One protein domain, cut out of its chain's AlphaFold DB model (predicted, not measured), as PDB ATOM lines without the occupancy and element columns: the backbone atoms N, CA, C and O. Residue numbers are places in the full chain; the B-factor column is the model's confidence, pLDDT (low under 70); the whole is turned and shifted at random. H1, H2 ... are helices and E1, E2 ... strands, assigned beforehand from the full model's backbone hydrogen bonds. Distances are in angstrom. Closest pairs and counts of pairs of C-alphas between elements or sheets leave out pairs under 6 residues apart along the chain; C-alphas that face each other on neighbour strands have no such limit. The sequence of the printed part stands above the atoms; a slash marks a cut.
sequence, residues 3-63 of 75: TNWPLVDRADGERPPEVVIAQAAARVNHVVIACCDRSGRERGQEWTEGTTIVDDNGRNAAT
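Overview. This is residues 3 to 63 of the 75 residues of an uncharacterized protein of Streptomyces mexicanus (UniProt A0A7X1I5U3). With little regular structure, this is a small sheet of E1, E2 and E3 with H1 covering one face, lengthened at one end by the loop of residues 36 to 51. The printed part has 61 residues, 22 of them in named elements: H1, E1, E2, E3, class mixed. The antiparallel sheet has the order E1 - E2 - E3. The whole is compact, radius of gyration of the C-alphas 11.9 A, spanning 37 by 22 by 16 A.

Arrangement. E1, residues 33 to 35, E2, 52 to 54, and E3, 60 to 62, form a meander, each strand the antiparallel neighbour of the one before. Within hydrogen-bond range are N 33 and O 54, 2.9 A, in hairpin E1 and E2, and N 53 and O 62, 2.9 A, in hairpin E2 and E3. H1, residues 17 to 29, is on the sheet in two layers, helix on one face, at a height of 8.3 A; the closest C-alphas of H1 and E2 are Gln 23 and Val 54, 6.3 A. On the local plane it runs along the strands, 16 degrees from E2. Every O i to N i+4 pair in H1 is within hydrogen-bond range.

Along the chain. H1 runs 18.3 A from C-alpha 17 at (38.127, 185.024, 88.938). E1 and E2 are each 6.3 A long; E3, 5.5 A, ends at C-alpha 62 (35.067, 189.114, 72.564).

Size, cuts and confidence. The farthest C-alphas, His 30 and Gly 44, are 36.9 A apart. The printed part has no cut; the link E1 to E2 is long. No printed residue is under 70 in pLDDT.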
ATOM      1  N   THR A   3      48.168 183.156  79.054       95.75
ATOM      2  CA  THR A   3      47.690 182.694  80.363       95.75
ATOM      3  C   THR A   3      47.593 181.170  80.369       95.75
ATOM      4  O   THR A   3      47.411 180.547  79.331       95.75
ATOM      5  N   ASN A   4      47.793 180.564  81.538       95.38
ATOM      6  CA  ASN A   4      47.623 179.127  81.756       95.38
ATOM      7  C   ASN A   4      46.893 178.973  83.096       95.38
ATOM      8  O   ASN A   4      47.525 178.654  84.103       95.38
ATOM      9  N   TRP A   5      45.617 179.340  83.144       96.25
ATOM     10  CA  TRP A   5      44.854 179.403  84.387       96.25
ATOM     11  C   TRP A   5      44.249 178.033  84.705       96.25
ATOM     12  O   TRP A   5      43.412 177.551  83.939       96.25
ATOM     13  N   PRO A   6      44.688 177.354  85.785       95.62
ATOM     14  CA  PRO A   6      44.091 176.090  86.197       95.62
ATOM     15  C   PRO A   6      42.614 176.287  86.530       95.62
ATOM     16  O   PRO A   6      42.266 177.284  87.160       95.62
ATOM     17  N   LEU A   7      41.769 175.323  86.162       94.69
ATOM     18  CA  LEU A   7      40.364 175.354  86.548       94.69
ATOM     19  C   LEU A   7      40.242 175.327  88.078       94.69
ATOM     20  O   LEU A   7      40.711 174.392  88.732       94.69
ATOM     21  N   VAL A   8      39.597 176.351  88.629       92.94
ATOM     22  CA  VAL A   8      39.271 176.468  90.054       92.94
ATOM     23  C   VAL A   8      37.767 176.375  90.268       92.94
ATOM     24  O   VAL A   8      36.979 176.702  89.376       92.94
ATOM     25  N   ASP A   9      37.382 175.925  91.461       91.81
ATOM     26  CA  ASP A   9      35.979 175.866  91.858       91.81
ATOM     27  C   ASP A   9      35.373 177.276  91.895       91.81
ATOM     28  O   ASP A   9      35.998 178.227  92.375       91.81
ATOM     29  N   ARG A  10      34.168 177.416  91.347       89.25
ATOM     30  CA  ARG A  10      33.413 178.675  91.284       89.25
ATOM     31  C   ARG A  10      31.929 178.367  91.213       89.25
ATOM     32  O   ARG A  10      31.545 177.337  90.663       89.25
ATOM     33  N   ALA A  11      31.096 179.266  91.734       88.19
ATOM     34  CA  ALA A  11      29.660 179.052  91.672       88.19
ATOM     35  C   ALA A  11      29.165 179.074  90.218       88.19
ATOM     36  O   ALA A  11      29.710 179.768  89.349       88.19
ATOM     37  N   ASP A  12      28.108 178.310  89.953       87.25
ATOM     38  CA  ASP A  12      27.539 178.207  88.615       87.25
ATOM     39  C   ASP A  12      27.130 179.582  88.077       87.25
ATOM     40  O   ASP A  12      26.452 180.374  88.734       87.25
ATOM     41  N   GLY A  13      27.550 179.872  86.847       86.81
ATOM     42  CA  GLY A  13      27.283 181.150  86.186       86.81
ATOM     43  C   GLY A  13      28.203 182.304  86.601       86.81
ATOM     44  O   GLY A  13      28.173 183.348  85.946       86.81
ATOM     45  N   GLU A  14      29.063 182.140  87.613       90.50
ATOM     46  CA  GLU A  14      30.084 183.144  87.922       90.50
ATOM     47  C   GLU A  14      31.171 183.171  86.850       90.50
ATOM     48  O   GLU A  14      31.566 182.142  86.300       90.50
ATOM     49  N   ARG A  15      31.691 184.365  86.548       91.06
ATOM     50  CA  ARG A  15      32.862 184.486  85.674       91.06
ATOM     51  C   ARG A  15      34.097 183.923  86.379       91.06
ATOM     52  O   ARG A  15      34.204 184.081  87.594       91.06
ATOM     53  N   PRO A  16      35.057 183.347  85.635       94.00
ATOM     54  CA  PRO A  16      36.331 182.965  86.219       94.00
ATOM     55  C   PRO A  16      36.993 184.148  86.941       94.00
ATOM     56  O   PRO A  16      37.005 185.259  86.388       94.00
ATOM     57  N   PRO A  17      37.539 183.943  88.150       94.50
ATOM     58  CA  PRO A  17      38.127 185.024  88.938       94.50
ATOM     59  C   PRO A  17      39.276 185.713  88.195       94.50
ATOM     60  O   PRO A  17      39.437 186.929  88.284       94.50
ATOM     61  N   GLU A  18      40.025 184.982  87.377       96.00
ATOM     62  CA  GLU A  18      41.115 185.528  86.577       96.00
ATOM     63  C   GLU A  18      40.622 186.490  85.485       96.00
ATOM     64  O   GLU A  18      41.246 187.525  85.235       96.00
ATOM     65  N   VAL A  19      39.456 186.214  84.891       96.25
ATOM     66  CA  VAL A  19      38.799 187.134  83.948       96.25
ATOM     67  C   VAL A  19      38.323 188.391  84.676       96.25
ATOM     68  O   VAL A  19      38.469 189.491  84.148       96.25
ATOM     69  N   VAL A  20      37.805 188.265  85.902       96.56
ATOM     70  CA  VAL A  20      37.407 189.423  86.724       96.56
ATOM     71  C   VAL A  20      38.616 190.311  87.045       96.56
ATOM     72  O   VAL A  20      38.529 191.535  86.945       96.56
ATOM     73  N   ILE A  21      39.765 189.708  87.356       96.88
ATOM     74  CA  ILE A  21      41.024 190.433  87.574       96.88
ATOM     75  C   ILE A  21      41.459 191.159  86.293       96.88
ATOM     76  O   ILE A  21      41.831 192.331  86.358       96.88
ATOM     77  N   ALA A  22      41.364 190.513  85.125       97.94
ATOM     78  CA  ALA A  22      41.667 191.150  83.843       97.94
ATOM     79  C   ALA A  22      40.731 192.337  83.545       97.94
ATOM     80  O   ALA A  22      41.200 193.396  83.136       97.94
ATOM     81  N   GLN A  23      39.428 192.203  83.819       98.38
ATOM     82  CA  GLN A  23      38.451 193.292  83.700       98.38
ATOM     83  C   GLN A  23      38.806 194.490  84.587       98.38
ATOM     84  O   GLN A  23      38.822 195.631  84.117       98.38
ATOM     85  N   ALA A  24      39.140 194.234  85.853       98.44
ATOM     86  CA  ALA A  24      39.557 195.275  86.782       98.44
ATOM     87  C   ALA A  24      40.857 195.955  86.327       98.44
ATOM     88  O   ALA A  24      40.937 197.184  86.310       98.44
ATOM     89  N   ALA A  25      41.856 195.175  85.904       98.31
ATOM     90  CA  ALA A  25      43.129 195.699  85.423       98.31
ATOM     91  C   ALA A  25      42.957 196.571  84.170       98.31
ATOM     92  O   ALA A  25      43.537 197.655  84.109       98.31
ATOM     93  N   ALA A  26      42.133 196.143  83.211       98.62
ATOM     94  CA  ALA A  26      41.829 196.911  82.006       98.62
ATOM     95  C   ALA A  26      41.177 198.262  82.349       98.62
ATOM     96  O   ALA A  26      41.676 199.310  81.940       98.62
ATOM     97  N   ARG A  27      40.133 198.239  83.193       98.56
ATOM     98  CA  ARG A  27      39.399 199.430  83.653       98.56
ATOM     99  C   ARG A  27      40.297 200.432  84.375       98.56
ATOM    100  O   ARG A  27      40.220 201.623  84.103       98.56
ATOM    101  N   VAL A  28      41.098 199.961  85.333       98.62
ATOM    102  CA  VAL A  28      41.916 200.829  86.198       98.62
ATOM    103  C   VAL A  28      43.062 201.477  85.423       98.62
ATOM    104  O   VAL A  28      43.447 202.600  85.735       98.62
ATOM    105  N   ASN A  29      43.592 200.790  84.409       98.25
ATOM    106  CA  ASN A  29      44.736 201.271  83.638       98.25
ATOM    107  C   ASN A  29      44.353 201.883  82.279       98.25
ATOM    108  O   ASN A  29      45.239 202.376  81.589       98.25
ATOM    109  N   HIS A  30      43.071 201.866  81.893       98.00
ATOM    110  CA  HIS A  30      42.586 202.323  80.583       98.00
ATOM    111  C   HIS A  30      43.304 201.651  79.400       98.00
ATOM    112  O   HIS A  30      43.721 202.303  78.442       98.00
ATOM    113  N   VAL A  31      43.459 200.328  79.473       98.38
ATOM    114  CA  VAL A  31      44.116 199.522  78.433       98.38
ATOM    115  C   VAL A  31      43.223 198.379  77.978       98.38
ATOM    116  O   VAL A  31      42.453 197.830  78.759       98.38
ATOM    117  N   VAL A  32      43.380 197.972  76.719       98.44
ATOM    118  CA  VAL A  32      42.776 196.746  76.184       98.44
ATOM    119  C   VAL A  32      43.624 195.546  76.604       98.44
ATOM    120  O   VAL A  32      44.851 195.576  76.475       98.44
ATOM    121  N   ILE A  33      42.988 194.467  77.068       98.56
ATOM    122  CA  ILE A  33      43.670 193.229  77.470       98.56
ATOM    123  C   ILE A  33      43.140 192.060  76.646       98.56
ATOM    124  O   ILE A  33      41.949 191.773  76.650       98.56
ATOM    125  N   ALA A  34      44.038 191.336  75.983       98.12
ATOM    126  CA  ALA A  34      43.736 190.040  75.382       98.12
ATOM    127  C   ALA A  34      44.309 188.927  76.265       98.12
ATOM    128  O   ALA A  34      45.530 188.823  76.386       98.12
ATOM    129  N   CYS A  35      43.462 188.111  76.883       97.88
ATOM    130  CA  CYS A  35      43.858 186.895  77.591       97.88
ATOM    131  C   CYS A  35      43.819 185.714  76.619       97.88
ATOM    132  O   CYS A  35      42.810 185.509  75.948       97.88
ATOM    133  N   CYS A  36      44.915 184.960  76.540       96.44
ATOM    134  CA  CYS A  36      45.051 183.786  75.680       96.44
ATOM    135  C   CYS A  36      45.325 182.574  76.568       96.44
ATOM    136  O   CYS A  36      46.486 182.268  76.845       96.44
ATOM    137  N   ASP A  37      44.248 181.961  77.052       95.81
ATOM    138  CA  ASP A  37      44.280 180.831  77.972       95.81
ATOM    139  C   ASP A  37      44.271 179.492  77.234       95.81
ATOM    140  O   ASP A  37      43.890 179.407  76.062       95.81
ATOM    141  N   ARG A  38      44.675 178.432  77.932       94.19
ATOM    142  CA  ARG A  38      44.577 177.062  77.420       94.19
ATOM    143  C   ARG A  38      43.138 176.557  77.460       94.19
ATOM    144  O   ARG A  38      42.340 176.995  78.282       94.19
ATOM    145  N   SER A  39      42.839 175.602  76.583       92.38
ATOM    146  CA  SER A  39      41.560 174.894  76.525       92.38
ATOM    147  C   SER A  39      41.728 173.405  76.825       92.38
ATOM    148  O   SER A  39      42.762 172.813  76.508       92.38
ATOM    149  N   GLY A  40      40.686 172.796  77.377       90.88
ATOM    150  CA  GLY A  40      40.545 171.376  77.637       90.88
ATOM    151  C   GLY A  40      41.427 170.867  78.771       90.88
ATOM    152  O   GLY A  40      41.804 171.595  79.692       90.88
ATOM    153  N   ARG A  41      41.780 169.585  78.659       93.31
ATOM    154  CA  ARG A  41      42.638 168.873  79.602       93.31
ATOM    155  C   ARG A  41      44.000 168.606  78.986       93.31
ATOM    156  O   ARG A  41      44.104 167.972  77.939       93.31
ATOM    157  N   GLU A  42      45.065 168.971  79.686       92.88
ATOM    158  CA  GLU A  42      46.435 168.701  79.258       92.88
ATOM    159  C   GLU A  42      47.234 168.092  80.406       92.88
ATOM    160  O   GLU A  42      47.334 168.670  81.484       92.88
ATOM    161  N   ARG A  43      47.820 166.906  80.190       93.19
ATOM    162  CA  ARG A  43      48.639 166.201  81.201       93.19
ATOM    163  C   ARG A  43      47.961 166.071  82.581       93.19
ATOM    164  O   ARG A  43      48.627 166.111  83.607       93.19
ATOM    165  N   GLY A  44      46.638 165.899  82.606       93.88
ATOM    166  CA  GLY A  44      45.869 165.750  83.848       93.88
ATOM    167  C   GLY A  44      45.379 167.055  84.479       93.88
ATOM    168  O   GLY A  44      44.638 166.980  85.451       93.88
ATOM    169  N   GLN A  45      45.737 168.212  83.922       95.50
ATOM    170  CA  GLN A  45      45.246 169.517  84.355       95.50
ATOM    171  C   GLN A  45      44.088 169.969  83.464       95.50
ATOM    172  O   GLN A  45      44.241 169.995  82.244       95.50
ATOM    173  N   GLU A  46      42.969 170.353  84.073       95.31
ATOM    174  CA  GLU A  46      41.878 171.077  83.407       95.31
ATOM    175  C   GLU A  46      42.175 172.580  83.411       95.31
ATOM    176  O   GLU A  46      42.644 173.120  84.421       95.31
ATOM    177  N   TRP A  47      41.906 173.264  82.307       94.94
ATOM    178  CA  TRP A  47      42.119 174.706  82.186       94.94
ATOM    179  C   TRP A  47      40.808 175.481  82.324       94.94
ATOM    180  O   TRP A  47      39.735 174.974  82.012       94.94
ATOM    181  N   THR A  48      40.900 176.727  82.781       95.06
ATOM    182  CA  THR A  48      39.753 177.633  82.943       95.06
ATOM    183  C   THR A  48      39.094 177.998  81.611       95.06
ATOM    184  O   THR A  48      37.927 178.393  81.593       95.06
ATOM    185  N   GLU A  49      39.826 177.871  80.501       94.31
ATOM    186  CA  GLU A  49      39.402 178.293  79.163       94.31
ATOM    187  C   GLU A  49      39.038 179.787  79.103       94.31
ATOM    188  O   GLU A  49      38.204 180.226  78.312       94.31
ATOM    189  N   GLY A  50      39.694 180.606  79.933       94.75
ATOM    190  CA  GLY A  50      39.373 182.016  80.162       94.75
ATOM    191  C   GLY A  50      39.814 182.976  79.054       94.75
ATOM    192  O   GLY A  50      40.012 184.163  79.321       94.75
ATOM    193  N   THR A  51      40.007 182.494  77.824       96.25
ATOM    194  CA  THR A  51      40.393 183.347  76.692       96.25
ATOM    195  C   THR A  51      39.336 184.433  76.492       96.25
ATOM    196  O   THR A  51      38.142 184.153  76.431       96.25
ATOM    197  N   THR A  52      39.753 185.696  76.408       97.12
ATOM    198  CA  THR A  52      38.835 186.826  76.209       97.12
ATOM    199  C   THR A  52      39.587 188.079  75.771       97.12
ATOM    200  O   THR A  52      40.762 188.258  76.096       97.12
ATOM    201  N   ILE A  53      38.905 188.960  75.043       98.12
ATOM    202  CA  ILE A  53      39.350 190.334  74.810       98.12
ATOM    203  C   ILE A  53      38.511 191.243  75.698       98.12
ATOM    204  O   ILE A  53      37.283 191.236  75.606       98.12
ATOM    205  N   VAL A  54      39.181 192.035  76.524       98.50
ATOM    206  CA  VAL A  54      38.594 193.032  77.414       98.50
ATOM    207  C   VAL A  54      38.923 194.425  76.887       98.50
ATOM    208  O   VAL A  54      40.088 194.717  76.610       98.50
ATOM    209  N   ASP A  55      37.909 195.275  76.746       98.56
ATOM    210  CA  ASP A  55      38.078 196.677  76.364       98.56
ATOM    211  C   ASP A  55      38.679 197.533  77.498       98.56
ATOM    212  O   ASP A  55      38.806 197.109  78.646       98.56
ATOM    213  N   ASP A  56      39.025 198.777  77.177       98.38
ATOM    214  CA  ASP A  56      39.557 199.776  78.112       98.38
ATOM    215  C   ASP A  56      38.577 200.161  79.239       98.38
ATOM    216  O   ASP A  56      38.963 200.757  80.247       98.38
ATOM    217  N   ASN A  57      37.300 199.810  79.094       98.25
ATOM    218  CA  ASN A  57      36.264 200.000  80.096       98.25
ATOM    219  C   ASN A  57      36.066 198.766  80.990       98.25
ATOM    220  O   ASN A  57      35.186 198.797  81.853       98.25
ATOM    221  N   GLY A  58      36.874 197.715  80.830       98.12
ATOM    222  CA  GLY A  58      36.786 196.488  81.616       98.12
ATOM    223  C   GLY A  58      35.635 195.567  81.208       98.12
ATOM    224  O   GLY A  58      35.183 194.765  82.025       98.12
ATOM    225  N   ARG A  59      35.115 195.678  79.982       97.56
ATOM    226  CA  ARG A  59      34.033 194.829  79.458       97.56
ATOM    227  C   ARG A  59      34.580 193.810  78.469       97.56
ATOM    228  O   ARG A  59      35.533 194.083  77.751       97.56
ATOM    229  N   ASN A  60      33.935 192.649  78.381       96.62
ATOM    230  CA  ASN A  60      34.290 191.655  77.368       96.62
ATOM    231  C   ASN A  60      33.849 192.152  75.988       96.62
ATOM    232  O   ASN A  60      32.654 192.268  75.722       96.62
ATOM    233  N   ALA A  61      34.819 192.413  75.118       97.44
ATOM    234  CA  ALA A  61      34.604 192.748  73.716       97.44
ATOM    235  C   ALA A  61      34.493 191.489  72.843       97.44
ATOM    236  O   ALA A  61      33.786 191.495  71.838       97.44
ATOM    237  N   ALA A  62      35.175 190.405  73.230       96.81
ATOM    238  CA  ALA A  62      35.067 189.114  72.564       96.81
ATOM    239  C   ALA A  62      35.371 187.953  73.519       96.81
ATOM    240  O   ALA A  62      36.207 188.054  74.424       96.81
ATOM    241  N   THR A  63      34.728 186.821  73.266       93.94
ATOM    242  CA  THR A  63      35.067 185.518  73.843       93.94
ATOM    243  C   THR A  63      35.264 184.517  72.704       93.94
ATOM    244  O   THR A  63      34.752 184.743  71.602       93.94
TER     245      THR A  63